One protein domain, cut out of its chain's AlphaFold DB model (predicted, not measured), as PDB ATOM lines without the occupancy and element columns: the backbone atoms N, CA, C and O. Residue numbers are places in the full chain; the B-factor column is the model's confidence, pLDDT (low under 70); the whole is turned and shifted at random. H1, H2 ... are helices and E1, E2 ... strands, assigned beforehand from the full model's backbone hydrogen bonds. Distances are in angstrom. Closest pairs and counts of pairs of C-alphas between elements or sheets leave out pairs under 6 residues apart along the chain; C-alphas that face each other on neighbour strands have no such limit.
ATOM      1  N   ALA A  13      -5.398 -40.686 -59.687       95.31
ATOM      2  CA  ALA A  13      -6.521 -40.564 -58.754       95.31
ATOM      3  C   ALA A  13      -7.194 -41.905 -58.407       95.31
ATOM      4  O   ALA A  13      -7.629 -42.089 -57.270       95.31
ATOM      5  N   ALA A  14      -7.262 -42.846 -59.356       96.06
ATOM      6  CA  ALA A  14      -7.841 -44.168 -59.110       96.06
ATOM      7  C   ALA A  14      -7.000 -44.950 -58.094       96.06
ATOM      8  O   ALA A  14      -7.531 -45.500 -57.130       96.06
ATOM      9  N   GLN A  15      -5.679 -44.925 -58.270       97.88
ATOM     10  CA  GLN A  15      -4.751 -45.567 -57.347       97.88
ATOM     11  C   GLN A  15      -4.715 -44.870 -55.983       97.88
ATOM     12  O   GLN A  15      -4.772 -45.540 -54.955       97.88
ATOM     13  N   TRP A  16      -4.704 -43.535 -55.950       98.12
ATOM     14  CA  TRP A  16      -4.817 -42.772 -54.703       98.12
ATOM     15  C   TRP A  16      -6.085 -43.144 -53.923       98.12
ATOM     16  O   TRP A  16      -6.018 -43.420 -52.727       98.12
ATOM     17  N   SER A  17      -7.232 -43.232 -54.605       97.50
ATOM     18  CA  SER A  17      -8.493 -43.640 -53.981       97.50
ATOM     19  C   SER A  17      -8.407 -45.056 -53.406       97.50
ATOM     20  O   SER A  17      -8.863 -45.283 -52.285       97.50
ATOM     21  N   ALA A  18      -7.765 -45.986 -54.122       97.69
ATOM     22  CA  ALA A  18      -7.557 -47.355 -53.658       97.69
ATOM     23  C   ALA A  18      -6.664 -47.439 -52.409       97.69
ATOM     24  O   ALA A  18      -6.932 -48.269 -51.540       97.69
ATOM     25  N   VAL A  19      -5.639 -46.586 -52.289       97.94
ATOM     26  CA  VAL A  19      -4.814 -46.479 -51.070       97.94
ATOM     27  C   VAL A  19      -5.633 -45.882 -49.924       97.94
ATOM     28  O   VAL A  19      -5.696 -46.462 -48.841       97.94
ATOM     29  N   CYS A  20      -6.334 -44.771 -50.154       98.25
ATOM     30  CA  CYS A  20      -7.093 -44.086 -49.104       98.25
ATOM     31  C   CYS A  20      -8.284 -44.894 -48.573       98.25
ATOM     32  O   CYS A  20      -8.595 -44.816 -47.384       98.25
ATOM     33  N   ALA A  21      -8.899 -45.733 -49.410       97.56
ATOM     34  CA  ALA A  21      -9.951 -46.666 -49.002       97.56
ATOM     35  C   ALA A  21      -9.472 -47.741 -48.006       97.56
ATOM     36  O   ALA A  21     -10.290 -48.444 -47.415       97.56
ATOM     37  N   ARG A  22      -8.155 -47.888 -47.797       96.50
ATOM     38  CA  ARG A  22      -7.600 -48.825 -46.807       96.50
ATOM     39  C   ARG A  22      -7.644 -48.296 -45.385       96.50
ATOM     40  O   ARG A  22      -7.511 -49.095 -44.463       96.50
ATOM     41  N   HIS A  23      -7.835 -46.986 -45.211       96.50
ATOM     42  CA  HIS A  23      -7.944 -46.335 -43.906       96.50
ATOM     43  C   HIS A  23      -6.800 -46.703 -42.947       96.50
ATOM     44  O   HIS A  23      -7.033 -47.015 -41.778       96.50
ATOM     45  N   TYR A  24      -5.561 -46.703 -43.446       97.38
ATOM     46  CA  TYR A  24      -4.399 -46.956 -42.598       97.38
ATOM     47  C   TYR A  24      -4.279 -45.905 -41.486       97.38
ATOM     48  O   TYR A  24      -4.582 -44.728 -41.689       97.38
ATOM     49  N   GLY A  25      -3.817 -46.340 -40.311       96.88
ATOM     50  CA  GLY A  25      -3.659 -45.496 -39.122       96.88
ATOM     51  C   GLY A  25      -2.332 -44.737 -39.056       96.88
ATOM     52  O   GLY A  25      -1.961 -44.269 -37.982       96.88
ATOM     53  N   ASP A  26      -1.589 -44.659 -40.161       97.56
ATOM     54  CA  ASP A  26      -0.250 -44.072 -40.226       97.56
ATOM     55  C   ASP A  26      -0.252 -42.593 -40.664       97.56
ATOM     56  O   ASP A  26      -1.213 -42.079 -41.246       97.56
ATOM     57  N   MET A  27       0.861 -41.900 -40.400       97.06
ATOM     58  CA  MET A  27       0.994 -40.470 -40.695       97.06
ATOM     59  C   MET A  27       1.019 -40.139 -42.190       97.06
ATOM     60  O   MET A  27       0.516 -39.084 -42.568       97.06
ATOM     61  N   ILE A  28       1.555 -41.006 -43.051       98.00
ATOM     62  CA  ILE A  28       1.609 -40.758 -44.499       98.00
ATOM     63  C   ILE A  28       0.189 -40.791 -45.060       98.00
ATOM     64  O   ILE A  28      -0.240 -39.833 -45.705       98.00
ATOM     65  N   SER A  29      -0.576 -41.836 -44.741       98.06
ATOM     66  CA  SER A  29      -1.985 -41.944 -45.129       98.06
ATOM     67  C   SER A  29      -2.805 -40.777 -44.589       98.06
ATOM     68  O   SER A  29      -3.576 -40.173 -45.334       98.06
ATOM     69  N   ALA A  30      -2.584 -40.374 -43.333       97.50
ATOM     70  CA  ALA A  30      -3.255 -39.215 -42.752       97.50
ATOM     71  C   ALA A  30      -2.995 -37.912 -43.531       97.50
ATOM     72  O   ALA A  30      -3.876 -37.057 -43.588       97.50
ATOM     73  N   LYS A  31      -1.815 -37.741 -44.145       97.62
ATOM     74  CA  LYS A  31      -1.484 -36.562 -44.963       97.62
ATOM     75  C   LYS A  31      -2.024 -36.662 -46.387       97.62
ATOM     76  O   LYS A  31      -2.648 -35.716 -46.863       97.62
ATOM     77  N   PHE A  32      -1.819 -37.792 -47.060       98.44
ATOM     78  CA  PHE A  32      -2.255 -37.977 -48.448       98.44
ATOM     79  C   PHE A  32      -3.775 -38.097 -48.597       98.44
ATOM     80  O   PHE A  32      -4.312 -37.693 -49.626       98.44
ATOM     81  N   CYS A  33      -4.468 -38.628 -47.589       98.00
ATOM     82  CA  CYS A  33      -5.901 -38.933 -47.637       98.00
ATOM     83  C   CYS A  33      -6.776 -37.940 -46.856       98.00
ATOM     84  O   CYS A  33      -7.957 -38.203 -46.646       98.00
ATOM     85  N   ALA A  34      -6.226 -36.800 -46.422       96.12
ATOM     86  CA  ALA A  34      -6.972 -35.784 -45.670       96.12
ATOM     87  C   ALA A  34      -8.057 -35.064 -46.497       96.12
ATOM     88  O   ALA A  34      -8.980 -34.484 -45.927       96.12
ATOM     89  N   GLY A  35      -7.923 -35.047 -47.827       93.12
ATOM     90  CA  GLY A  35      -8.803 -34.323 -48.744       93.12
ATOM     91  C   GLY A  35      -9.671 -35.229 -49.620       93.12
ATOM     92  O   GLY A  35      -9.561 -36.450 -49.597       93.12
ATOM     93  N   ALA A  36     -10.518 -34.607 -50.445       93.94
ATOM     94  CA  ALA A  36     -11.368 -35.303 -51.420       93.94
ATOM     95  C   ALA A  36     -10.653 -35.633 -52.750       93.94
ATOM     96  O   ALA A  36     -11.252 -36.242 -53.634       93.94
ATOM     97  N   ALA A  37      -9.398 -35.210 -52.906       96.00
ATOM     98  CA  ALA A  37      -8.575 -35.430 -54.090       96.00
ATOM     99  C   ALA A  37      -7.092 -35.572 -53.687       96.00
ATOM    100  O   ALA A  37      -6.722 -35.091 -52.607       96.00
ATOM    101  N   PRO A  38      -6.240 -36.178 -54.542       96.94
ATOM    102  CA  PRO A  38      -4.803 -36.249 -54.295       96.94
ATOM    103  C   PRO A  38      -4.195 -34.845 -54.103       96.94
ATOM    104  O   PRO A  38      -4.524 -33.943 -54.879       96.94
ATOM    105  N   PRO A  39      -3.294 -34.634 -53.119       97.69
ATOM    106  CA  PRO A  39      -2.543 -33.386 -52.991       97.69
ATOM    107  C   PRO A  39      -1.813 -33.030 -54.287       97.69
ATOM    108  O   PRO A  39      -1.273 -33.920 -54.940       97.69
ATOM    109  N   SER A  40      -1.763 -31.746 -54.645       96.56
ATOM    110  CA  SER A  40      -0.983 -31.279 -55.797       96.56
ATOM    111  C   SER A  40       0.491 -31.191 -55.415       96.56
ATOM    112  O   SER A  40       0.853 -30.353 -54.594       96.56
ATOM    113  N   LEU A  41       1.325 -32.038 -56.019       98.00
ATOM    114  CA  LEU A  41       2.770 -32.079 -55.796       98.00
ATOM    115  C   LEU A  41       3.484 -31.857 -57.127       98.00
ATOM    116  O   LEU A  41       3.269 -32.614 -58.075       98.00
ATOM    117  N   THR A  42       4.327 -30.830 -57.189       98.00
ATOM    118  CA  THR A  42       5.131 -30.480 -58.372       98.00
ATOM    119  C   THR A  42       6.633 -30.607 -58.124       98.00
ATOM    120  O   THR A  42       7.442 -30.350 -59.016       98.00
ATOM    121  N   SER A  43       7.023 -30.995 -56.912       98.38
ATOM    122  CA  SER A  43       8.413 -31.119 -56.493       98.38
ATOM    123  C   SER A  43       8.564 -32.019 -55.268       98.38
ATOM    124  O   SER A  43       7.608 -32.263 -54.525       98.38
ATOM    125  N   LEU A  44       9.802 -32.439 -55.015       98.38
ATOM    126  CA  LEU A  44      10.189 -33.112 -53.780       98.38
ATOM    127  C   LEU A  44       9.955 -32.210 -52.562       98.38
ATOM    128  O   LEU A  44       9.466 -32.679 -51.539       98.38
ATOM    129  N   ALA A  45      10.198 -30.905 -52.699       97.50
ATOM    130  CA  ALA A  45       9.933 -29.931 -51.644       97.50
ATOM    131  C   ALA A  45       8.441 -29.868 -51.259       97.50
ATOM    132  O   ALA A  45       8.120 -29.755 -50.073       97.50
ATOM    133  N   ASP A  46       7.519 -29.994 -52.224       98.44
ATOM    134  CA  ASP A  46       6.078 -30.078 -51.936       98.44
ATOM    135  C   ASP A  46       5.747 -31.344 -51.133       98.44
ATOM    136  O   ASP A  46       4.961 -31.295 -50.183       98.44
ATOM    137  N   LEU A  47       6.366 -32.478 -51.485       98.62
ATOM    138  CA  LEU A  47       6.194 -33.744 -50.768       98.62
ATOM    139  C   LEU A  47       6.733 -33.653 -49.334       98.62
ATOM    140  O   LEU A  47       6.050 -34.037 -48.385       98.62
ATOM    141  N   GLU A  48       7.929 -33.102 -49.152       98.00
ATOM    142  CA  GLU A  48       8.512 -32.857 -47.831       98.00
ATOM    143  C   GLU A  48       7.629 -31.936 -46.988       98.00
ATOM    144  O   GLU A  48       7.417 -32.200 -45.803       98.00
ATOM    145  N   ALA A  49       7.075 -30.877 -47.585       97.38
ATOM    146  CA  ALA A  49       6.163 -29.962 -46.909       97.38
ATOM    147  C   ALA A  49       4.845 -30.645 -46.509       97.38
ATOM    148  O   ALA A  49       4.400 -30.478 -45.371       97.38
ATOM    149  N   LEU A  50       4.255 -31.462 -47.393       98.00
ATOM    150  CA  LEU A  50       3.065 -32.272 -47.101       98.00
ATOM    151  C   LEU A  50       3.304 -33.189 -45.893       98.00
ATOM    152  O   LEU A  50       2.466 -33.281 -44.991       98.00
ATOM    153  N   LEU A  51       4.466 -33.840 -45.864       97.31
ATOM    154  CA  LEU A  51       4.864 -34.744 -44.791       97.31
ATOM    155  C   LEU A  51       5.318 -33.994 -43.526       97.31
ATOM    156  O   LEU A  51       5.319 -34.574 -42.446       97.31
ATOM    157  N   GLY A  52       5.649 -32.703 -43.608       95.38
ATOM    158  CA  GLY A  52       6.212 -31.939 -42.490       95.38
ATOM    159  C   GLY A  52       7.686 -32.260 -42.212       95.38
ATOM    160  O   GLY A  52       8.147 -32.093 -41.086       95.38
ATOM    161  N   LEU A  53       8.411 -32.719 -43.234       95.12
ATOM    162  CA  LEU A  53       9.828 -33.094 -43.201       95.12
ATOM    163  C   LEU A  53      10.749 -32.029 -43.822       95.12
ATOM    164  O   LEU A  53      11.914 -32.304 -44.076       95.12
ATOM    165  N   THR A  54      10.259 -30.809 -44.050       93.69
ATOM    166  CA  THR A  54      11.070 -29.720 -44.611       93.69
ATOM    167  C   THR A  54      12.277 -29.397 -43.729       93.69
ATOM    168  O   THR A  54      12.127 -29.025 -42.559       93.69
ATOM    169  N   VAL A  55      13.473 -29.451 -44.316       90.50
ATOM    170  CA  VAL A  55      14.724 -29.057 -43.662       90.50
ATOM    171  C   VAL A  55      14.953 -27.564 -43.865       90.50
ATOM    172  O   VAL A  55      15.061 -27.079 -44.987       90.50
ATOM    173  N   ARG A  56      15.047 -26.803 -42.771       84.50
ATOM    174  CA  ARG A  56      15.361 -25.373 -42.848       84.50
ATOM    175  C   ARG A  56      16.862 -25.150 -42.677       84.50
ATOM    176  O   ARG A  56      17.458 -25.772 -41.788       84.50
ATOM    177  N   PRO A  57      17.465 -24.228 -43.452       78.94
ATOM    178  CA  PRO A  57      18.794 -23.721 -43.142       78.94
ATOM    179  C   PRO A  57      18.821 -23.168 -41.716       78.94
ATOM    180  O   PRO A  57      17.838 -22.586 -41.249       78.94
ATOM    181  N   ASN A  58      19.948 -23.310 -41.024       73.06
ATOM    182  CA  ASN A  58      20.143 -22.662 -39.733       73.06
ATOM    183  C   ASN A  58      21.578 -22.128 -39.605       73.06
ATOM    184  O   ASN A  58      22.487 -22.668 -40.236       73.06
ATOM    185  N   PRO A  59      21.785 -21.058 -38.815       64.31
ATOM    186  CA  PRO A  59      23.045 -20.314 -38.806       64.31
ATOM    187  C   PRO A  59      24.226 -21.086 -38.208       64.31
ATOM    188  O   PRO A  59      25.368 -20.697 -38.426       64.31
ATOM    189  N   ASN A  60      23.966 -22.168 -37.468       72.25
ATOM    190  CA  ASN A  60      24.993 -22.927 -36.755       72.25
ATOM    191  C   ASN A  60      25.329 -24.260 -37.434       72.25
ATOM    192  O   ASN A  60      26.109 -25.032 -36.881       72.25
ATOM    193  N   ASN A  61      24.725 -24.549 -38.593       67.94
ATOM    194  CA  ASN A  61      24.790 -25.854 -39.249       67.94
ATOM    195  C   ASN A  61      24.470 -27.008 -38.279       67.94
ATOM    196  O   ASN A  61      25.116 -28.047 -38.291       67.94
ATOM    197  N   ASP A  62      23.490 -26.831 -37.393       69.88
ATOM    198  CA  ASP A  62      23.093 -27.861 -36.430       69.88
ATOM    199  C   ASP A  62      21.777 -28.513 -36.885       69.88
ATOM    200  O   ASP A  62      20.708 -27.915 -36.741       69.88
ATOM    201  N   PRO A  63      21.794 -29.742 -37.425       61.81
ATOM    202  CA  PRO A  63      20.601 -30.393 -37.956       61.81
ATOM    203  C   PRO A  63      19.583 -30.709 -36.853       61.81
ATOM    204  O   PRO A  63      18.411 -30.933 -37.153       61.81
ATOM    205  N   THR A  64      19.983 -30.685 -35.577       68.75
ATOM    206  CA  THR A  64      19.090 -30.937 -34.442       68.75
ATOM    207  C   THR A  64      18.176 -29.752 -34.119       68.75
ATOM    208  O   THR A  64      17.108 -29.970 -33.538       68.75
ATOM    209  N   ILE A  65      18.523 -28.536 -34.574       65.06
ATOM    210  CA  ILE A  65      17.694 -27.320 -34.448       65.06
ATOM    211  C   ILE A  65      16.384 -27.451 -35.234       65.06
ATOM    212  O   ILE A  65      15.370 -26.852 -34.866       65.06
ATOM    213  N   ASN A  66      16.361 -28.259 -36.296       77.69
ATOM    214  CA  ASN A  66      15.127 -28.570 -37.003       77.69
ATOM    215  C   ASN A  66      14.234 -29.446 -36.108       77.69
ATOM    216  O   ASN A  66      14.378 -30.662 -36.062       77.69
ATOM    217  N   ALA A  67      13.301 -28.838 -35.369       78.62
ATOM    218  CA  ALA A  67      12.526 -29.526 -34.329       78.62
ATOM    219  C   ALA A  67      11.732 -30.750 -34.827       78.62
ATOM    220  O   ALA A  67      11.520 -31.680 -34.056       78.62
ATOM    221  N   ASN A  68      11.337 -30.764 -36.103       85.12
ATOM    222  CA  ASN A  68      10.429 -31.769 -36.666       85.12
ATOM    223  C   ASN A  68      11.098 -32.756 -37.629       85.12
ATOM    224  O   ASN A  68      10.453 -33.717 -38.043       85.12
ATOM    225  N   VAL A  69      12.373 -32.552 -37.976       91.19
ATOM    226  CA  VAL A  69      13.077 -33.408 -38.935       91.19
ATOM    227  C   VAL A  69      14.506 -33.688 -38.491       91.19
ATOM    228  O   VAL A  69      15.202 -32.851 -37.915       91.19
ATOM    229  N   ARG A  70      14.946 -34.912 -38.737       90.75
ATOM    230  CA  ARG A  70      16.344 -35.324 -38.740       90.75
ATOM    231  C   ARG A  70      16.686 -35.779 -40.146       90.75
ATOM    232  O   ARG A  70      15.811 -36.256 -40.866       90.75
ATOM    233  N   LEU A  71      17.955 -35.653 -40.502       92.81
ATOM    234  CA  LEU A  71      18.459 -36.071 -41.800       92.81
ATOM    235  C   LEU A  71      19.707 -36.929 -41.652       92.81
ATOM    236  O   LEU A  71      20.468 -36.771 -40.693       92.81
ATOM    237  N   THR A  72      19.916 -37.815 -42.613       93.62
ATOM    238  CA  THR A  72      21.213 -38.440 -42.857       93.62
ATOM    239  C   THR A  72      21.352 -38.781 -44.338       93.62
ATOM    240  O   THR A  72      20.349 -38.867 -45.047       93.62
ATOM    241  N   LEU A  73      22.584 -38.961 -44.804       94.56
ATOM    242  CA  LEU A  73      22.891 -39.379 -46.164       94.56
ATOM    243  C   LEU A  73      23.676 -40.690 -46.136       94.56
ATOM    244  O   LEU A  73      24.588 -40.869 -45.325       94.56
ATOM    245  N   ASN A  74      23.322 -41.590 -47.043       93.94
ATOM    246  CA  ASN A  74      24.060 -42.807 -47.339       93.94
ATOM    247  C   ASN A  74      24.808 -42.600 -48.660       93.94
ATOM    248  O   ASN A  74      24.187 -42.264 -49.668       93.94
ATOM    249  N   GLY A  75      26.133 -42.744 -48.628       92.75
ATOM    250  CA  GLY A  75      26.994 -42.529 -49.793       92.75
ATOM    251  C   GLY A  75      27.356 -43.808 -50.523       92.75
ATOM    252  O   GLY A  75      27.786 -43.756 -51.663       92.75
ATOM    253  N   GLU A  76      27.155 -44.958 -49.894       91.69
ATOM    254  CA  GLU A  76      27.371 -46.258 -50.511       91.69
ATOM    255  C   GLU A  76      26.198 -47.155 -50.146       91.69
ATOM    256  O   GLU A  76      25.885 -47.332 -48.965       91.69
ATOM    257  N   SER A  77      25.503 -47.675 -51.157       87.44
ATOM    258  CA  SER A  77      24.254 -48.400 -50.937       87.44
ATOM    259  C   SER A  77      24.435 -49.574 -49.975       87.44
ATOM    260  O   SER A  77      25.294 -50.433 -50.162       87.44
ATOM    261  N   THR A  78      23.546 -49.655 -48.989       81.81
ATOM    262  CA  THR A  78      23.424 -50.801 -48.072       81.81
ATOM    263  C   THR A  78      22.149 -51.613 -48.346       81.81
ATOM    264  O   THR A  78      21.594 -52.259 -47.460       81.81
ATOM    265  N   GLY A  79      21.619 -51.526 -49.572       82.81
ATOM    266  CA  GLY A  79      20.404 -52.213 -50.009       82.81
ATOM    267  C   GLY A  79      20.565 -52.872 -51.379       82.81
ATOM    268  O   GLY A  79      21.619 -52.797 -52.001       82.81
ATOM    269  N   LEU A  80      19.497 -53.508 -51.878       81.88
ATOM    270  CA  LEU A  80      19.539 -54.265 -53.141       81.88
ATOM    271  C   LEU A  80      19.789 -53.393 -54.381       81.88
ATOM    272  O   LEU A  80      20.403 -53.852 -55.337       81.88
ATOM    273  N   GLY A  81      19.326 -52.138 -54.377       82.38
ATOM    274  CA  GLY A  81      19.619 -51.161 -55.432       82.38
ATOM    275  C   GLY A  81      21.032 -50.604 -55.287       82.38
ATOM    276  O   GLY A  81      21.206 -49.414 -55.023       82.38
ATOM    277  N   VAL A  82      22.039 -51.474 -55.370       83.38
ATOM    278  CA  VAL A  82      23.415 -51.132 -54.991       83.38
ATOM    279  C   VAL A  82      24.037 -50.089 -55.922       83.38
ATOM    280  O   VAL A  82      24.756 -49.208 -55.471       83.38
ATOM    281  N   ARG A  83      23.669 -50.114 -57.210       87.56
ATOM    282  CA  ARG A  83      24.139 -49.149 -58.215       87.56
ATOM    283  C   ARG A  83      23.450 -47.784 -58.140       87.56
ATOM    284  O   ARG A  83      23.931 -46.838 -58.750       87.56
ATOM    285  N   SER A  84      22.319 -47.677 -57.444       88.00
ATOM    286  CA  SER A  84      21.536 -46.434 -57.397       88.00
ATOM    287  C   SER A  84      22.098 -45.404 -56.418       88.00
ATOM    288  O   SER A  84      21.605 -44.282 -56.396       88.00
ATOM    289  N   VAL A  85      23.070 -45.785 -55.583       93.19
ATOM    290  CA  VAL A  85      23.639 -44.915 -54.551       93.19
ATOM    291  C   VAL A  85      25.154 -45.001 -54.594       93.19
ATOM    292  O   VAL A  85      25.718 -46.085 -54.463       93.19
ATOM    293  N   ASN A  86      25.786 -43.844 -54.755       93.88
ATOM    294  CA  ASN A  86      27.227 -43.652 -54.660       93.88
ATOM    295  C   ASN A  86      27.515 -42.248 -54.082       93.88
ATOM    296  O   ASN A  86      26.558 -41.505 -53.827       93.88
ATOM    297  N   PRO A  87      28.784 -41.842 -53.875       92.88
ATOM    298  CA  PRO A  87      29.094 -40.546 -53.277       92.88
ATOM    299  C   PRO A  87      28.495 -39.342 -54.021       92.88
ATOM    300  O   PRO A  87      28.243 -38.321 -53.396       92.88
ATOM    301  N   ILE A  88      28.224 -39.445 -55.327       95.88
ATOM    302  CA  ILE A  88      27.610 -38.382 -56.145       95.88
ATOM    303  C   ILE A  88      26.072 -38.482 -56.102       95.88
ATOM    304  O   ILE A  88      25.355 -37.490 -56.020       95.88
ATOM    305  N   LEU A  89      25.526 -39.696 -56.130       96.25
ATOM    306  CA  LEU A  89      24.090 -39.980 -56.083       96.25
ATOM    307  C   LEU A  89      23.675 -40.489 -54.699       96.25
ATOM    308  O   LEU A  89      23.058 -41.545 -54.567       96.25
ATOM    309  N   ALA A  90      24.047 -39.744 -53.658       95.25
ATOM    310  CA  ALA A  90      23.794 -40.141 -52.280       95.25
ATOM    311  C   ALA A  90      22.291 -40.314 -51.997       95.25
ATOM    312  O   ALA A  90      21.444 -39.560 -52.471       95.25
ATOM    313  N   ARG A  91      21.937 -41.286 -51.154       96.31
ATOM    314  CA  ARG A  91      20.555 -41.451 -50.698       96.31
ATOM    315  C   ARG A  91      20.318 -40.586 -49.474       96.31
ATOM    316  O   ARG A  91      20.903 -40.827 -48.419       96.31
ATOM    317  N   ALA A  92      19.434 -39.610 -49.608       95.75
ATOM    318  CA  ALA A  92      18.969 -38.789 -48.507       95.75
ATOM    319  C   ALA A  92      17.856 -39.508 -47.742       95.75
ATOM    320  O   ALA A  92      16.934 -40.065 -48.337       95.75
ATOM    321  N   PHE A  93      17.931 -39.446 -46.416       96.50
ATOM    322  CA  PHE A  93      16.878 -39.872 -45.506       96.50
ATOM    323  C   PHE A  93      16.404 -38.671 -44.705       96.50
ATOM    324  O   PHE A  93      17.200 -38.059 -43.991       96.50
ATOM    325  N   LEU A  94      15.109 -38.374 -44.770       95.75
ATOM    326  CA  LEU A  94      14.443 -37.394 -43.920       95.75
ATOM    327  C   LEU A  94      13.474 -38.127 -43.005       95.75
ATOM    328  O   LEU A  94      12.670 -38.936 -43.458       95.75
ATOM    329  N   MET A  95      13.538 -37.862 -41.708       95.19
ATOM    330  CA  MET A  95      12.737 -38.599 -40.736       95.19
ATOM    331  C   MET A  95      12.249 -37.706 -39.612       95.19
ATOM    332  O   MET A  95      12.927 -36.764 -39.200       95.19
ATOM    333  N   THR A  96      11.092 -38.035 -39.056       94.06
ATOM    334  CA  THR A  96      10.676 -37.448 -37.780       94.06
ATOM    335  C   THR A  96      11.673 -37.824 -36.681       94.06
ATOM    336  O   THR A  96      12.111 -38.977 -36.632       94.06
ATOM    337  N   PRO A  97      12.013 -36.911 -35.760       87.38
ATOM    338  CA  PRO A  97      12.915 -37.219 -34.659       87.38
ATOM    339  C   PRO A  97      12.311 -38.254 -33.703       87.38
ATOM    340  O   PRO A  97      11.100 -38.294 -33.487       87.38
ATOM    341  N   SER A  98      13.173 -39.041 -33.060       83.56
ATOM    342  CA  SER A  98      12.833 -39.763 -31.831       83.56
ATOM    343  C   SER A  98      13.366 -38.936 -30.655       83.56
ATOM    344  O   SER A  98      14.587 -38.840 -30.506       83.56
ATOM    345  N   PRO A  99      12.518 -38.260 -29.859       69.44
ATOM    346  CA  PRO A  99      12.999 -37.469 -28.732       69.44
ATOM    347  C   PRO A  99      13.583 -38.393 -27.651       69.44
ATOM    348  O   PRO A  99      12.879 -39.234 -27.094       69.44
ATOM    349  N   ASN A 100      14.866 -38.219 -27.320       67.94
ATOM    350  CA  ASN A 100      15.590 -39.032 -26.330       67.94
ATOM    351  C   ASN A 100      15.560 -40.545 -26.657       67.94
ATOM    352  O   ASN A 100      15.565 -40.944 -27.820       67.94
ATOM    353  N   SER A 101      15.567 -41.412 -25.644       73.94
ATOM    354  CA  SER A 101      15.407 -42.871 -25.770       73.94
ATOM    355  C   SER A 101      13.940 -43.320 -25.893       73.94
ATOM    356  O   SER A 101      13.649 -44.508 -25.761       73.94
ATOM    357  N   ALA A 102      12.993 -42.395 -26.106       84.12
ATOM    358  CA  ALA A 102      11.577 -42.735 -26.197       84.12
ATOM    359  C   ALA A 102      11.196 -43.174 -27.627       84.12
ATOM    360  O   ALA A 102      11.612 -42.515 -28.591       84.12
ATOM    361  N   PRO A 103      10.376 -44.235 -27.780       86.81
ATOM    362  CA  PRO A 103       9.756 -44.578 -29.056       86.81
ATOM    363  C   PRO A 103       8.930 -43.406 -29.602       86.81
ATOM    364  O   PRO A 103       8.277 -42.689 -28.840       86.81
ATOM    365  N   ASN A 104       8.913 -43.234 -30.922       90.12
ATOM    366  CA  ASN A 104       8.043 -42.266 -31.588       90.12
ATOM    367  C   ASN A 104       6.905 -43.026 -32.278       90.12
ATOM    368  O   ASN A 104       7.059 -43.502 -33.393       90.12
ATOM    369  N   ALA A 105       5.739 -43.111 -31.638       88.75
ATOM    370  CA  ALA A 105       4.606 -43.882 -32.158       88.75
ATOM    371  C   ALA A 105       4.040 -43.378 -33.503       88.75
ATOM    372  O   ALA A 105       3.258 -44.087 -34.133       88.75
ATOM    373  N   SER A 106       4.424 -42.186 -33.953       90.94
ATOM    374  CA  SER A 106       3.953 -41.573 -35.198       90.94
ATOM    375  C   SER A 106       5.113 -41.255 -36.135       90.94
ATOM    376  O   SER A 106       5.046 -40.290 -36.898       90.94
ATOM    377  N   TYR A 107       6.204 -42.025 -36.059       95.25
ATOM    378  CA  TYR A 107       7.341 -41.755 -36.916       95.25
ATOM    379  C   TYR A 107       7.023 -42.022 -38.388       95.25
ATOM    380  O   TYR A 107       6.238 -42.907 -38.739       95.25
ATOM    381  N   GLN A 108       7.728 -41.290 -39.242       96.88
ATOM    382  CA  GLN A 108       7.787 -41.519 -40.678       96.88
ATOM    383  C   GLN A 108       9.203 -41.245 -41.188       96.88
ATOM    384  O   GLN A 108       9.942 -40.441 -40.608       96.88
ATOM    385  N   VAL A 109       9.562 -41.916 -42.273       97.88
ATOM    386  CA  VAL A 109      10.840 -41.775 -42.967       97.88
ATOM    387  C   VAL A 109      10.559 -41.646 -44.458       97.88
ATOM    388  O   VAL A 109       9.763 -42.403 -45.012       97.88
ATOM    389  N   LEU A 110      11.221 -40.683 -45.082       98.25
ATOM    390  CA  LEU A 110      11.332 -40.500 -46.520       98.25
ATOM    391  C   LEU A 110      12.762 -40.852 -46.923       98.25
ATOM    392  O   LEU A 110      13.704 -40.396 -46.272       98.25
ATOM    393  N   ALA A 111      12.919 -41.627 -47.992       97.31
ATOM    394  CA  ALA A 111      14.201 -41.878 -48.630       97.31
ATOM    395  C   ALA A 111      14.136 -41.534 -50.123       97.31
ATOM    396  O   ALA A 111      13.182 -41.883 -50.821       97.31
ATOM    397  N   PHE A 112      15.163 -40.838 -50.604       97.62
ATOM    398  CA  PHE A 112      15.257 -40.378 -51.985       97.62
ATOM    399  C   PHE A 112      16.714 -40.376 -52.454       97.62
ATOM    400  O   PHE A 112      17.613 -39.995 -51.705       97.62
ATOM    401  N   ALA A 113      16.940 -40.787 -53.698       95.88
ATOM    402  CA  ALA A 113      18.212 -40.643 -54.393       95.88
ATOM    403  C   ALA A 113      17.930 -40.148 -55.813       95.88
ATOM    404  O   ALA A 113      16.952 -40.567 -56.440       95.88
ATOM    405  N   ARG A 114      18.787 -39.267 -56.334       96.75
ATOM    406  CA  ARG A 114      18.707 -38.857 -57.741       96.75
ATOM    407  C   ARG A 114      19.006 -40.054 -58.647       96.75
ATOM    408  O   ARG A 114      19.839 -40.896 -58.327       96.75
ATOM    409  N   GLY A 115      18.352 -40.104 -59.802       94.44
ATOM    410  CA  GLY A 115      18.556 -41.120 -60.836       94.44
ATOM    411  C   GLY A 115      17.314 -41.939 -61.163       94.44
ATOM    412  O   GLY A 115      17.238 -42.489 -62.259       94.44
ATOM    413  N   GLU A 116      16.327 -41.986 -60.269       92.19
ATOM    414  CA  GLU A 116      15.067 -42.695 -60.497       92.19
ATOM    415  C   GLU A 116      13.883 -41.845 -60.021       92.19
ATOM    416  O   GLU A 116      13.988 -41.184 -58.986       92.19
ATOM    417  N   PRO A 117      12.742 -41.851 -60.737       96.00
ATOM    418  CA  PRO A 117      11.585 -41.030 -60.394       96.00
ATOM    419  C   PRO A 117      10.750 -41.632 -59.246       96.00
ATOM    420  O   PRO A 117       9.531 -41.788 -59.347       96.00
ATOM    421  N   LEU A 118      11.422 -42.022 -58.159       96.75
ATOM    422  CA  LEU A 118      10.867 -42.758 -57.027       96.75
ATOM    423  C   LEU A 118      11.232 -42.090 -55.695       96.75
ATOM    424  O   LEU A 118      12.378 -41.706 -55.476       96.75
ATOM    425  N   VAL A 119      10.266 -42.019 -54.779       98.31
ATOM    426  CA  VAL A 119      10.490 -41.696 -53.362       98.31
ATOM    427  C   VAL A 119       9.935 -42.834 -52.515       98.31
ATOM    428  O   VAL A 119       8.756 -43.182 -52.624       98.31
ATOM    429  N   GLU A 120      10.778 -43.414 -51.665       98.12
ATOM    430  CA  GLU A 120      10.393 -44.472 -50.731       98.12
ATOM    431  C   GLU A 120       9.913 -43.829 -49.430       98.12
ATOM    432  O   GLU A 120      10.600 -42.981 -48.858       98.12
ATOM    433  N   LEU A 121       8.738 -44.224 -48.943       98.69
ATOM    434  CA  LEU A 121       8.191 -43.727 -47.685       98.69
ATOM    435  C   LEU A 121       7.822 -44.887 -46.765       98.69
ATOM    436  O   LEU A 121       7.338 -45.932 -47.200       98.69
ATOM    437  N   VAL A 122       7.984 -44.681 -45.467       98.38
ATOM    438  CA  VAL A 122       7.547 -45.638 -44.451       98.38
ATOM    439  C   VAL A 122       7.060 -44.913 -43.213       98.38
ATOM    440  O   VAL A 122       7.664 -43.933 -42.781       98.38
ATOM    441  N   ALA A 123       5.978 -45.404 -42.621       97.75
ATOM    442  CA  ALA A 123       5.442 -44.886 -41.371       97.75
ATOM    443  C   ALA A 123       5.000 -46.012 -40.438       97.75
ATOM    444  O   ALA A 123       4.643 -47.115 -40.870       97.75
ATOM    445  N   ASN A 124       5.024 -45.716 -39.140       97.25
ATOM    446  CA  ASN A 124       4.405 -46.572 -38.140       97.25
ATOM    447  C   ASN A 124       2.879 -46.420 -38.189       97.25
ATOM    448  O   ASN A 124       2.363 -45.303 -38.148       97.25
ATOM    449  N   ASP A 125       2.166 -47.544 -38.220       96.94
ATOM    450  CA  ASP A 125       0.722 -47.628 -38.002       96.94
ATOM    451  C   ASP A 125       0.496 -48.147 -36.573       96.94
ATOM    452  O   ASP A 125       0.517 -49.363 -36.345       96.94
ATOM    453  N   PRO A 126       0.330 -47.253 -35.579       93.69
ATOM    454  CA  PRO A 126       0.187 -47.657 -34.184       93.69
ATOM    455  C   PRO A 126      -1.093 -48.460 -33.930       93.69
ATOM    456  O   PRO A 126      -1.109 -49.286 -33.020       93.69
ATOM    457  N   ALA A 127      -2.147 -48.252 -34.728       91.88
ATOM    458  CA  ALA A 127      -3.407 -48.975 -34.583       91.88
ATOM    459  C   ALA A 127      -3.261 -50.439 -35.018       91.88
ATOM    460  O   ALA A 127      -3.745 -51.339 -34.334       91.88
ATOM    461  N   ALA A 128      -2.556 -50.680 -36.125       94.50
ATOM    462  CA  ALA A 128      -2.280 -52.026 -36.624       94.50
ATOM    463  C   ALA A 128      -0.973 -52.640 -36.089       94.50
ATOM    464  O   ALA A 128      -0.646 -53.767 -36.455       94.50
ATOM    465  N   GLN A 129      -0.224 -51.909 -35.254       93.31
ATOM    466  CA  GLN A 129       1.074 -52.311 -34.693       93.31
ATOM    467  C   GLN A 129       2.062 -52.812 -35.760       93.31
ATOM    468  O   GLN A 129       2.746 -53.821 -35.582       93.31
ATOM    469  N   THR A 130       2.116 -52.122 -36.900       95.69
ATOM    470  CA  THR A 130       2.918 -52.545 -38.052       95.69
ATOM    471  C   THR A 130       3.459 -51.358 -38.835       95.69
ATOM    472  O   THR A 130       3.083 -50.211 -38.599       95.69
ATOM    473  N   LEU A 131       4.342 -51.640 -39.790       97.56
ATOM    474  CA  LEU A 131       4.862 -50.643 -40.719       97.56
ATOM    475  C   LEU A 131       4.041 -50.613 -41.996       97.56
ATOM    476  O   LEU A 131       3.686 -51.661 -42.546       97.56
ATOM    477  N   ARG A 132       3.787 -49.401 -42.482       97.69
ATOM    478  CA  ARG A 132       3.216 -49.138 -43.800       97.69
ATOM    479  C   ARG A 132       4.307 -48.585 -44.688       97.69
ATOM    480  O   ARG A 132       4.945 -47.600 -44.325       97.69
ATOM    481  N   PHE A 133       4.516 -49.241 -45.819       98.31
ATOM    482  CA  PHE A 133       5.473 -48.819 -46.830       98.31
ATOM    483  C   PHE A 133       4.711 -48.281 -48.027       98.31
ATOM    484  O   PHE A 133       3.712 -48.868 -48.452       98.31
ATOM    485  N   PHE A 134       5.213 -47.179 -48.562       98.62
ATOM    486  CA  PHE A 134       4.675 -46.521 -49.732       98.62
ATOM    487  C   PHE A 134       5.794 -46.186 -50.705       98.62
ATOM    488  O   PHE A 134       6.951 -45.995 -50.326       98.62
ATOM    489  N   LEU A 135       5.418 -46.078 -51.969       98.56
ATOM    490  CA  LEU A 135       6.284 -45.656 -53.050       98.56
ATOM    491  C   LEU A 135       5.567 -44.552 -53.819       98.56
ATOM    492  O   LEU A 135       4.492 -44.772 -54.380       98.56
ATOM    493  N   VAL A 136       6.156 -43.362 -53.855       98.62
ATOM    494  CA  VAL A 136       5.707 -42.290 -54.745       98.62
ATOM    495  C   VAL A 136       6.489 -42.425 -56.044       98.62
ATOM    496  O   VAL A 136       7.688 -42.159 -56.066       98.62
ATOM    497  N   ARG A 137       5.815 -42.812 -57.131       98.00
ATOM    498  CA  ARG A 137       6.351 -42.645 -58.488       98.00
ATOM    499  C   ARG A 137       5.916 -41.279 -58.978       98.00
ATOM    500  O   ARG A 137       4.726 -41.081 -59.218       98.00
ATOM    501  N   PHE A 138       6.841 -40.340 -59.107       97.94
ATOM    502  CA  PHE A 138       6.550 -39.025 -59.677       97.94
ATOM    503  C   PHE A 138       6.841 -39.002 -61.180       97.94
ATOM    504  O   PHE A 138       7.452 -39.923 -61.715       97.94
ATOM    505  N   HIS A 139       6.360 -37.972 -61.872       96.88
ATOM    506  CA  HIS A 139       6.481 -37.838 -63.323       96.88
ATOM    507  C   HIS A 139       7.328 -36.612 -63.683       96.88
ATOM    508  O   HIS A 139       6.776 -35.509 -63.798       96.88
ATOM    509  N   PRO A 140       8.658 -36.750 -63.851       96.19
ATOM    510  CA  PRO A 140       9.488 -35.685 -64.406       96.19
ATOM    511  C   PRO A 140       8.938 -35.190 -65.749       96.19
ATOM    512  O   PRO A 140       8.496 -35.986 -66.574       96.19
ATOM    513  N   ALA A 141       9.014 -33.885 -66.021       94.12
ATOM    514  CA  ALA A 141       8.530 -33.330 -67.292       94.12
ATOM    515  C   ALA A 141       9.178 -33.982 -68.535       94.12
ATOM    516  O   ALA A 141       8.529 -34.133 -69.575       94.12
ATOM    517  N   CYS A 142      10.439 -34.414 -68.410       95.06
ATOM    518  CA  CYS A 142      11.182 -35.090 -69.473       95.06
ATOM    519  C   CYS A 142      10.626 -36.469 -69.853       95.06
ATOM    520  O   CYS A 142      10.958 -36.949 -70.932       95.06
ATOM    521  N   GLU A 143       9.767 -37.107 -69.041       93.69
ATOM    522  CA  GLU A 143       9.214 -38.434 -69.374       93.69
ATOM    523  C   GLU A 143       8.481 -38.415 -70.723       93.69
ATOM    524  O   GLU A 143       8.566 -39.366 -71.494       93.69
ATOM    525  N   SER A 144       7.830 -37.294 -71.054       89.25
ATOM    526  CA  SER A 144       7.115 -37.108 -72.324       89.25
ATOM    527  C   SER A 144       8.020 -37.100 -73.566       89.25
ATOM    528  O   SER A 144       7.545 -37.359 -74.672       89.25
ATOM    529  N   THR A 145       9.313 -36.812 -73.398       89.69
ATOM    530  CA  THR A 145      10.297 -36.680 -74.485       89.69
ATOM    531  C   THR A 145      11.466 -37.661 -74.373       89.69
ATOM    532  O   THR A 145      12.328 -37.675 -75.250       89.69
ATOM    533  N   GLY A 146      11.502 -38.471 -73.314       92.06
ATOM    534  CA  GLY A 146      12.674 -39.227 -72.885       92.06
ATOM    535  C   GLY A 146      13.576 -38.389 -71.976       92.06
ATOM    536  O   GLY A 146      13.959 -37.269 -72.319       92.06
ATOM    537  N   CYS A 147      13.913 -38.936 -70.809       94.88
ATOM    538  CA  CYS A 147      14.803 -38.291 -69.849       94.88
ATOM    539  C   CYS A 147      16.264 -38.665 -70.113       94.88
ATOM    540  O   CYS A 147      16.587 -39.837 -70.303       94.88
ATOM    541  N   SER A 148      17.154 -37.674 -70.088       96.38
ATOM    542  CA  SER A 148      18.601 -37.905 -70.073       96.38
ATOM    543  C   SER A 148      19.108 -38.171 -68.652       96.38
ATOM    544  O   SER A 148      18.426 -37.865 -67.670       96.38
ATOM    545  N   ASN A 149      20.349 -38.648 -68.517       97.19
ATOM    546  CA  ASN A 149      21.003 -38.714 -67.206       97.19
ATOM    547  C   ASN A 149      21.056 -37.331 -66.547       97.19
ATOM    548  O   ASN A 149      20.817 -37.222 -65.353       97.19
ATOM    549  N   GLY A 150      21.278 -36.257 -67.311       97.38
ATOM    550  CA  GLY A 150      21.250 -34.896 -66.775       97.38
ATOM    551  C   GLY A 150      19.891 -34.469 -66.224       97.38
ATOM    552  O   GLY A 150      19.844 -33.633 -65.324       97.38
ATOM    553  N   ASP A 151      18.792 -35.040 -66.718       97.50
ATOM    554  CA  ASP A 151      17.459 -34.785 -66.167       97.50
ATOM    555  C   ASP A 151      17.208 -35.590 -64.890       97.50
ATOM    556  O   ASP A 151      16.582 -35.074 -63.972       97.50
ATOM    557  N   LEU A 152      17.711 -36.829 -64.817       97.19
ATOM    558  CA  LEU A 152      17.430 -37.746 -63.708       97.19
ATOM    559  C   LEU A 152      18.436 -37.661 -62.552       97.19
ATOM    560  O   LEU A 152      18.070 -37.870 -61.401       97.19
ATOM    561  N   GLN A 153      19.705 -37.387 -62.840       97.69
ATOM    562  CA  GLN A 153      20.830 -37.523 -61.908       97.69
ATOM    563  C   GLN A 153      21.352 -36.177 -61.380       97.69
ATOM    564  O   GLN A 153      22.343 -36.141 -60.659       97.69
ATOM    565  N   THR A 154      20.674 -35.067 -61.689       97.25
ATOM    566  CA  THR A 154      20.964 -33.718 -61.157       97.25
ATOM    567  C   THR A 154      19.769 -33.182 -60.366       97.25
ATOM    568  O   THR A 154      18.726 -33.834 -60.318       97.25
ATOM    569  N   ALA A 155      19.864 -31.981 -59.781       96.56
ATOM    570  CA  ALA A 155      18.727 -31.342 -59.104       96.56
ATOM    571  C   ALA A 155      17.481 -31.155 -59.995       96.56
ATOM    572  O   ALA A 155      16.388 -30.933 -59.477       96.56
ATOM    573  N   ALA A 156      17.612 -31.273 -61.323       96.19
ATOM    574  CA  ALA A 156      16.490 -31.179 -62.252       96.19
ATOM    575  C   ALA A 156      15.357 -32.172 -61.933       96.19
ATOM    576  O   ALA A 156      14.191 -31.816 -62.086       96.19
ATOM    577  N   ILE A 157      15.678 -33.375 -61.438       97.56
ATOM    578  CA  ILE A 157      14.674 -34.399 -61.114       97.56
ATOM    579  C   ILE A 157      13.797 -34.010 -59.909       97.56
ATOM    580  O   ILE A 157      12.687 -34.515 -59.756       97.56
ATOM    581  N   GLU A 158      14.266 -33.115 -59.035       98.00
ATOM    582  CA  GLU A 158      13.609 -32.800 -57.758       98.00
ATOM    583  C   GLU A 158      12.413 -31.844 -57.909       98.00
ATOM    584  O   GLU A 158      11.707 -31.574 -56.937       98.00
ATOM    585  N   SER A 159      12.165 -31.312 -59.110       97.56
ATOM    586  CA  SER A 159      11.116 -30.317 -59.356       97.56
ATOM    587  C   SER A 159      10.525 -30.417 -60.761       97.56
ATOM    588  O   SER A 159      10.973 -31.205 -61.591       97.56
ATOM    589  N   GLY A 160       9.480 -29.631 -61.030       96.88
ATOM    590  CA  GLY A 160       8.803 -29.641 -62.327       96.88
ATOM    591  C   GLY A 160       8.067 -30.953 -62.602       96.88
ATOM    592  O   GLY A 160       7.907 -31.340 -63.760       96.88
ATOM    593  N   TRP A 161       7.645 -31.655 -61.548       97.69
ATOM    594  CA  TRP A 161       6.849 -32.866 -61.674       97.69
ATOM    595  C   TRP A 161       5.499 -32.521 -62.300       97.69
ATOM    596  O   TRP A 161       4.831 -31.566 -61.906       97.69
ATOM    597  N   THR A 162       5.088 -33.328 -63.267       97.12
ATOM    598  CA  THR A 162       3.805 -33.191 -63.972       97.12
ATOM    599  C   THR A 162       2.681 -33.979 -63.298       97.12
ATOM    600  O   THR A 162       1.510 -33.809 -63.628       97.12
ATOM    601  N   GLY A 163       3.031 -34.817 -62.322       97.00
ATOM    602  CA  GLY A 163       2.116 -35.597 -61.503       97.00
ATOM    603  C   GLY A 163       2.864 -36.637 -60.676       97.00
ATOM    604  O   GLY A 163       4.095 -36.703 -60.692       97.00
ATOM    605  N   TYR A 164       2.108 -37.486 -59.984       98.06
ATOM    606  CA  TYR A 164       2.632 -38.662 -59.296       98.06
ATOM    607  C   TYR A 164       1.552 -39.734 -59.135       98.06
ATOM    608  O   TYR A 164       0.356 -39.481 -59.300       98.06
ATOM    609  N   THR A 165       1.987 -40.927 -58.749       98.44
ATOM    610  CA  THR A 165       1.144 -42.005 -58.240       98.44
ATOM    611  C   THR A 165       1.683 -42.475 -56.890       98.44
ATOM    612  O   THR A 165       2.880 -42.725 -56.749       98.44
ATOM    613  N   LEU A 166       0.794 -42.585 -55.897       98.50
ATOM    614  CA  LEU A 166       1.093 -43.158 -54.585       98.50
ATOM    615  C   LEU A 166       0.738 -44.645 -54.590       98.50
ATOM    616  O   LEU A 166      -0.434 -45.006 -54.688       98.50
ATOM    617  N   TYR A 167       1.737 -45.499 -54.433       98.62
ATOM    618  CA  TYR A 167       1.546 -46.924 -54.212       98.62
ATOM    619  C   TYR A 167       1.827 -47.282 -52.761       98.62
ATOM    620  O   TYR A 167       2.629 -46.634 -52.096       98.62
ATOM    621  N   ASP A 168       1.200 -48.349 -52.294       98.06
ATOM    622  CA  ASP A 168       1.555 -49.017 -51.050       98.06
ATOM    623  C   ASP A 168       2.075 -50.429 -51.312       98.06
ATOM    624  O   ASP A 168       1.953 -50.967 -52.419       98.06
ATOM    625  N   ASP A 169       2.641 -51.023 -50.267       95.88
ATOM    626  CA  ASP A 169       3.219 -52.364 -50.269       95.88
ATOM    627  C   ASP A 169       2.352 -53.425 -50.961       95.88
ATOM    628  O   ASP A 169       2.859 -54.169 -51.794       95.88
ATOM    629  N   ARG A 170       1.038 -53.476 -50.696       94.69
ATOM    630  CA  ARG A 170       0.172 -54.488 -51.333       94.69
ATOM    631  C   ARG A 170      -0.008 -54.249 -52.825       94.69
ATOM    632  O   ARG A 170      -0.197 -55.211 -53.556       94.69
ATOM    633  N   THR A 171       0.006 -52.994 -53.280       96.44
ATOM    634  CA  THR A 171      -0.169 -52.707 -54.711       96.44
ATOM    635  C   THR A 171       1.071 -53.111 -55.508       96.44
ATOM    636  O   THR A 171       0.945 -53.643 -56.607       96.44
ATOM    637  N   ILE A 172       2.264 -52.904 -54.946       95.69
ATOM    638  CA  ILE A 172       3.537 -53.242 -55.602       95.69
ATOM    639  C   ILE A 172       4.013 -54.671 -55.315       95.69
ATOM    640  O   ILE A 172       5.065 -55.064 -55.819       95.69
ATOM    641  N   ALA A 173       3.252 -55.450 -54.541       94.31
ATOM    642  CA  ALA A 173       3.655 -56.763 -54.043       94.31
ATOM    643  C   ALA A 173       4.047 -57.749 -55.155       94.31
ATOM    644  O   ALA A 173       4.958 -58.538 -54.952       94.31
ATOM    645  N   ASP A 174       3.428 -57.694 -56.339       93.00
ATOM    646  CA  ASP A 174       3.755 -58.592 -57.466       93.00
ATOM    647  C   ASP A 174       4.734 -57.970 -58.483       93.00
ATOM    648  O   ASP A 174       4.850 -58.422 -59.621       93.00
ATOM    649  N   THR A 175       5.451 -56.915 -58.085       93.12
ATOM    650  CA  THR A 175       6.474 -56.247 -58.907       93.12
ATOM    651  C   THR A 175       7.879 -56.518 -58.374       93.12
ATOM    652  O   THR A 175       8.064 -57.110 -57.308       93.12
ATOM    653  N   THR A 176       8.891 -56.052 -59.103       91.12
ATOM    654  CA  THR A 176      10.292 -56.065 -58.662       91.12
ATOM    655  C   THR A 176      10.588 -55.025 -57.571       91.12
ATOM    656  O   THR A 176      11.672 -55.051 -56.995       91.12
ATOM    657  N   LEU A 177       9.636 -54.132 -57.261       92.75
ATOM    658  CA  LEU A 177       9.759 -53.073 -56.250       92.75
ATOM    659  C   LEU A 177       9.095 -53.411 -54.914       92.75
ATOM    660  O   LEU A 177       8.964 -52.547 -54.050       92.75
ATOM    661  N   ASP A 178       8.674 -54.655 -54.716       92.75
ATOM    662  CA  ASP A 178       8.140 -55.089 -53.432       92.75
ATOM    663  C   ASP A 178       9.195 -55.018 -52.324       92.75
ATOM    664  O   ASP A 178      10.098 -55.854 -52.194       92.75
ATOM    665  N   CYS A 179       9.024 -54.002 -51.490       91.62
ATOM    666  CA  CYS A 179       9.860 -53.731 -50.339       91.62
ATOM    667  C   CYS A 179       9.770 -54.818 -49.251       91.62
ATOM    668  O   CYS A 179      10.721 -54.979 -48.478       91.62
ATOM    669  N   LEU A 180       8.683 -55.603 -49.183       93.06
ATOM    670  CA  LEU A 180       8.482 -56.593 -48.120       93.06
ATOM    671  C   LEU A 180       9.456 -57.771 -48.224       93.06
ATOM    672  O   LEU A 180       9.757 -58.383 -47.204       93.06
ATOM    673  N   ASN A 181      10.069 -58.001 -49.391       88.31
ATOM    674  CA  ASN A 181      11.200 -58.932 -49.524       88.31
ATOM    675  C   ASN A 181      12.325 -58.638 -48.521       88.31
ATOM    676  O   ASN A 181      12.925 -59.547 -47.949       88.31
ATOM    677  N   CYS A 182      12.609 -57.354 -48.301       89.31
ATOM    678  CA  CYS A 182      13.668 -56.902 -47.403       89.31
ATOM    679  C   CYS A 182      13.134 -56.514 -46.025       89.31
ATOM    680  O   CYS A 182      13.834 -56.681 -45.023       89.31
ATOM    681  N   HIS A 183      11.921 -55.966 -45.987       94.38
ATOM    682  CA  HIS A 183      11.331 -55.378 -44.793       94.38
ATOM    683  C   HIS A 183      10.427 -56.330 -44.009       94.38
ATOM    684  O   HIS A 183      10.051 -55.994 -42.892       94.38
ATOM    685  N   GLU A 184      10.125 -57.521 -44.523       94.19
ATOM    686  CA  GLU A 184       9.381 -58.580 -43.835       94.19
ATOM    687  C   GLU A 184      10.137 -59.922 -43.972       94.19
ATOM    688  O   GLU A 184       9.662 -60.866 -44.599       94.19
ATOM    689  N   PRO A 185      11.362 -60.031 -43.412       90.38
ATOM    690  CA  PRO A 185      12.305 -61.112 -43.730       90.38
ATOM    691  C   PRO A 185      11.826 -62.516 -43.326       90.38
ATOM    692  O   PRO A 185      12.337 -63.515 -43.839       90.38
ATOM    693  N   GLY A 186      10.864 -62.607 -42.402       91.19
ATOM    694  CA  GLY A 186      10.231 -63.866 -42.005       91.19
ATOM    695  C   GLY A 186       9.090 -64.310 -42.926       91.19
ATOM    696  O   GLY A 186       8.528 -65.375 -42.685       91.19
ATOM    697  N   GLY A 187       8.756 -63.529 -43.958       92.50
ATOM    698  CA  GLY A 187       7.609 -63.764 -44.831       92.50
ATOM    699  C   GLY A 187       6.296 -63.187 -44.285       92.50
ATOM    700  O   GLY A 187       6.284 -62.632 -43.180       92.50
ATOM    701  N   PRO A 188       5.189 -63.313 -45.040       93.94
ATOM    702  CA  PRO A 188       3.895 -62.735 -44.693       93.94
ATOM    703  C   PRO A 188       3.427 -63.064 -43.272       93.94
ATOM    704  O   PRO A 188       3.388 -64.223 -42.858       93.94
ATOM    705  N   GLY A 189       3.031 -62.030 -42.534       92.19
ATOM    706  CA  GLY A 189       2.574 -62.123 -41.147       92.19
ATOM    707  C   GLY A 189       3.704 -62.074 -40.116       92.19
ATOM    708  O   GLY A 189       3.426 -62.045 -38.915       92.19
ATOM    709  N   SER A 190       4.965 -62.041 -40.552       94.56
ATOM    710  CA  SER A 190       6.098 -61.814 -39.660       94.56
ATOM    711  C   SER A 190       6.262 -60.327 -39.326       94.56
ATOM    712  O   SER A 190       5.610 -59.443 -39.886       94.56
ATOM    713  N   LYS A 191       7.126 -60.024 -38.354       94.00
ATOM    714  CA  LYS A 191       7.382 -58.637 -37.964       94.00
ATOM    715  C   LYS A 191       8.054 -57.887 -39.115       94.00
ATOM    716  O   LYS A 191       9.175 -58.215 -39.503       94.00
ATOM    717  N   ARG A 192       7.405 -56.815 -39.569       96.25
ATOM    718  CA  ARG A 192       8.012 -55.834 -40.468       96.25
ATOM    719  C   ARG A 192       9.064 -55.008 -39.737       96.25
ATOM    720  O   ARG A 192       8.874 -54.646 -38.575       96.25
ATOM    721  N   ILE A 193      10.161 -54.694 -40.414       95.19
ATOM    722  CA  ILE A 193      11.295 -53.963 -39.849       95.19
ATOM    723  C   ILE A 193      11.683 -52.777 -40.724       95.19
ATOM    724  O   ILE A 193      11.626 -52.844 -41.948       95.19
ATOM    725  N   LEU A 194      12.158 -51.704 -40.095       94.19
ATOM    726  CA  LEU A 194      13.040 -50.760 -40.775       94.19
ATOM    727  C   LEU A 194      14.436 -51.362 -40.817       94.19
ATOM    728  O   LEU A 194      15.003 -51.668 -39.763       94.19
ATOM    729  N   ARG A 195      14.964 -51.561 -42.023       92.69
ATOM    730  CA  ARG A 195      16.254 -52.212 -42.212       92.69
ATOM    731  C   ARG A 195      17.384 -51.190 -42.300       92.69
ATOM    732  O   ARG A 195      17.286 -50.232 -43.055       92.69
ATOM    733  N   MET A 196      18.453 -51.437 -41.552       94.00
ATOM    734  CA  MET A 196      19.732 -50.725 -41.627       94.00
ATOM    735  C   MET A 196      20.822 -51.737 -41.270       94.00
ATOM    736  O   MET A 196      20.988 -52.066 -40.096       94.00
ATOM    737  N   GLN A 197      21.510 -52.297 -42.275       93.25
ATOM    738  CA  GLN A 197      22.518 -53.347 -42.043       93.25
ATOM    739  C   GLN A 197      23.650 -52.844 -41.149       93.25
ATOM    740  O   GLN A 197      24.107 -53.559 -40.261       93.25
ATOM    741  N   GLU A 198      24.048 -51.594 -41.348       93.62
ATOM    742  CA  GLU A 198      25.067 -50.919 -40.560       93.62
ATOM    743  C   GLU A 198      24.411 -50.065 -39.467       93.62
ATOM    744  O   GLU A 198      24.330 -48.848 -39.568       93.62
ATOM    745  N   LEU A 199      23.844 -50.712 -38.445       93.19
ATOM    746  CA  LEU A 199      23.090 -50.013 -37.395       93.19
ATOM    747  C   LEU A 199      24.000 -49.298 -36.382       93.19
ATOM    748  O   LEU A 199      23.569 -48.357 -35.728       93.19
ATOM    749  N   ALA A 200      25.245 -49.738 -36.211       91.31
ATOM    750  CA  ALA A 200      26.141 -49.217 -35.186       91.31
ATOM    751  C   ALA A 200      27.288 -48.392 -35.783       91.31
ATOM    752  O   ALA A 200      27.768 -48.653 -36.882       91.31
ATOM    753  N   ASN A 201      27.754 -47.419 -35.001       90.38
ATOM    754  CA  ASN A 201      29.004 -46.705 -35.251       90.38
ATOM    755  C   ASN A 201      30.155 -47.716 -35.432       90.38
ATOM    756  O   ASN A 201      30.218 -48.658 -34.631       90.38
ATOM    757  N   PRO A 202      31.091 -47.524 -36.386       91.69
ATOM    758  CA  PRO A 202      31.398 -46.279 -37.123       91.69
ATOM    759  C   PRO A 202      30.631 -45.879 -38.393       91.69
ATOM    760  O   PRO A 202      30.817 -44.735 -38.796       91.69
ATOM    761  N   TRP A 203      29.717 -46.683 -38.944       92.81
ATOM    762  CA  TRP A 203      28.940 -46.312 -40.147       92.81
ATOM    763  C   TRP A 203      29.787 -45.970 -41.398       92.81
ATOM    764  O   TRP A 203      29.629 -44.895 -41.972       92.81
ATOM    765  N   ALA A 204      30.660 -46.880 -41.830       92.00
ATOM    766  CA  ALA A 204      31.599 -46.709 -42.943       92.00
ATOM    767  C   ALA A 204      30.946 -46.337 -44.292       92.00
ATOM    768  O   ALA A 204      31.589 -45.693 -45.109       92.00
ATOM    769  N   HIS A 205      29.669 -46.669 -44.515       93.94
ATOM    770  CA  HIS A 205      28.975 -46.431 -45.795       93.94
ATOM    771  C   HIS A 205      28.111 -45.162 -45.799       93.94
ATOM    772  O   HIS A 205      27.391 -44.854 -46.758       93.94
ATOM    773  N   TRP A 206      28.095 -44.437 -44.683       93.94
ATOM    774  CA  TRP A 206      27.237 -43.280 -44.481       93.94
ATOM    775  C   TRP A 206      28.055 -42.005 -44.348       93.94
ATOM    776  O   TRP A 206      29.235 -42.020 -44.017       93.94
ATOM    777  N   PHE A 207      27.404 -40.867 -44.568       92.81
ATOM    778  CA  PHE A 207      28.055 -39.579 -44.389       92.81
ATOM    779  C   PHE A 207      28.318 -39.356 -42.905       92.81
ATOM    780  O   PHE A 207      27.375 -39.229 -42.119       92.81
ATOM    781  N   TYR A 208      29.599 -39.287 -42.543       89.81
ATOM    782  CA  TYR A 208      30.033 -38.930 -41.203       89.81
ATOM    783  C   TYR A 208      31.401 -38.216 -41.238       89.81
ATOM    784  O   TYR A 208      32.419 -38.788 -40.859       89.81
ATOM    785  N   PRO A 209      31.466 -36.951 -41.682       80.12
ATOM    786  CA  PRO A 209      32.722 -36.317 -42.098       80.12
ATOM    787  C   PRO A 209      33.786 -36.152 -41.010       80.12
ATOM    788  O   PRO A 209      34.947 -35.910 -41.332       80.12
ATOM    789  N   GLU A 210      33.440 -36.277 -39.728       82.19
ATOM    790  CA  GLU A 210      34.428 -36.310 -38.648       82.19
ATOM    791  C   GLU A 210      35.214 -37.639 -38.581       82.19
ATOM    792  O   GLU A 210      36.098 -37.790 -37.733       82.19
ATOM    793  N   ARG A 211      34.898 -38.609 -39.448       83.19
ATOM    794  CA  ARG A 211      35.500 -39.944 -39.497       83.19
ATOM    795  C   ARG A 211      36.414 -40.112 -40.715       83.19
ATOM    796  O   ARG A 211      35.940 -39.956 -41.839       83.19
ATOM    797  N   PRO A 212      37.697 -40.483 -40.523       82.56
ATOM    798  CA  PRO A 212      38.630 -40.691 -41.632       82.56
ATOM    799  C   PRO A 212      38.154 -41.716 -42.670       82.56
ATOM    800  O   PRO A 212      38.398 -41.528 -43.855       82.56
ATOM    801  N   ASP A 213      37.456 -42.762 -42.229       80.25
ATOM    802  CA  ASP A 213      36.934 -43.854 -43.055       80.25
ATOM    803  C   ASP A 213      35.783 -43.435 -43.981       80.25
ATOM    804  O   ASP A 213      35.615 -44.042 -45.030       80.25
ATOM    805  N   THR A 214      35.048 -42.362 -43.667       87.25
ATOM    806  CA  THR A 214      33.952 -41.858 -44.527       87.25
ATOM    807  C   THR A 214      34.278 -40.522 -45.197       87.25
ATOM    808  O   THR A 214      33.499 -40.003 -45.999       87.25
ATOM    809  N   LEU A 215      35.440 -39.941 -44.880       86.69
ATOM    810  CA  LEU A 215      35.814 -38.604 -45.328       86.69
ATOM    811  C   LEU A 215      35.848 -38.501 -46.855       86.69
ATOM    812  O   LEU A 215      35.394 -37.496 -47.399       86.69
ATOM    813  N   GLN A 216      36.337 -39.537 -47.540       89.31
ATOM    814  CA  GLN A 216      36.423 -39.559 -49.000       89.31
ATOM    815  C   GLN A 216      35.034 -39.478 -49.651       89.31
ATOM    816  O   GLN A 216      34.825 -38.634 -50.518       89.31
ATOM    817  N   ILE A 217      34.064 -40.256 -49.156       91.31
ATOM    818  CA  ILE A 217      32.665 -40.239 -49.616       91.31
ATOM    819  C   ILE A 217      32.093 -38.816 -49.529       91.31
ATOM    820  O   ILE A 217      31.504 -38.303 -50.481       91.31
ATOM    821  N   VAL A 218      32.292 -38.143 -48.391       91.44
ATOM    822  CA  VAL A 218      31.776 -36.780 -48.193       91.44
ATOM    823  C   VAL A 218      32.516 -35.765 -49.069       91.44
ATOM    824  O   VAL A 218      31.902 -34.837 -49.596       91.44
ATOM    825  N   GLN A 219      33.828 -35.922 -49.251       91.62
ATOM    826  CA  GLN A 219      34.624 -35.050 -50.116       91.62
ATOM    827  C   GLN A 219      34.217 -35.168 -51.583       91.62
ATOM    828  O   GLN A 219      34.093 -34.140 -52.243       91.62
ATOM    829  N   ASP A 220      33.966 -36.379 -52.078       94.62
ATOM    830  CA  ASP A 220      33.528 -36.605 -53.457       94.62
ATOM    831  C   ASP A 220      32.134 -36.019 -53.705       94.62
ATOM    832  O   ASP A 220      31.919 -35.344 -54.715       94.62
ATOM    833  N   PHE A 221      31.222 -36.160 -52.737       95.06
ATOM    834  CA  PHE A 221      29.930 -35.476 -52.771       95.06
ATOM    835  C   PHE A 221      30.102 -33.955 -52.868       95.06
ATOM    836  O   PHE A 221      29.540 -33.306 -53.750       95.06
TER     837      PHE A 221
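AT A GLANCE: This is residues 13 to 221 of the 429 residues of an uncharacterized protein of Deltaproteobacteria bacterium (UniProt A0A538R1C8). What shape do these coordinates draw? One twisted, antiparallel sheet of six strands makes a wall, with H1, H2 and H3 on one of its faces. The short helices H4, H5 and H6 gather at the end of E5, and the unnamed stretch 184 to 214 leads to H9, beyond the E1 edge. What is it made of? The 209 printed residues hold nine named helices and six named strands, in the order H1 H2 H3 E1 E2 E3 E4 E5 H4 H5 H6 E6 H7 H8 H9; the class is mixed, with 91 residues, under half, in named elements. The sheet's order is E1 E2 E3 E4 E5 E6, and the whole is compact, with a radius of gyration of the C-alphas of 17.3 A and spans of 49 by 46 by 37 A.

IN THESE COORDINATES: Where are the strands? E1 is residues 70 to 74, from C-alpha 70 at (16.344, -35.324, -38.740); E2 is 91 to 95, E3 108 to 112, E4 118 to 125, 22.1 A long, E5 130 to 140, 32.0 A, and E6 161 to 168, 20.0 A. Where are the helices? H1 is residues 13 to 20, 10.3 A, H2 27 to 32, H3 44 to 51, 10.6 A, H4 141 to 144, H5 149 to 152, H6 155 to 158, H7 169 to 172, H8 180 to 183, and H9 215 to 221, ending at C-alpha 221 (29.930, -35.476, -52.771).

HOW THE PARTS SIT: How is the sheet joined? E1 to E5 are a meander, each strand the antiparallel neighbour of the one before and each such pair a hairpin, with N 72 and O 93 at 3.1 A, N 94 and O 110 at 2.9 A, N 111 and O 120 at 2.8 A, and N 121 and O 134 at 2.9 A. Edge strand E6 is antiparallel to E5, with N 137 and O 165 at 3.0 A. What is on it? H1, H2 and H3 are on the same face; H2 touches H3 at a steep tilt of 61 degrees, opposite ways, the closest C-alphas being those of Lys 31 and Leu 51, 6.6 A. H4 and H6 only graze the sheet, H7 stands at the sheet's level, 2.5 A, and H5, H8 and H9 are not on it. How do the helix backbones run? Every O i to N i+4 pair is within hydrogen-bond range in H1, H2, H3 and H9; H4 to H8 are too short for one.

THE WHOLE: How large is it? The two C-alphas farthest apart, those of Ala 36 and Pro 212, are 51.2 A apart. Is anything missing or uncertain? The printed part has no cut; the links H2 to H3, H3 to E1, E1 to E2, E2 to E3 and H8 to H9 are long. Mean pLDDT of the printed part is 92.5, with residues 59, 61 to 65 and 99 to 100 under 70.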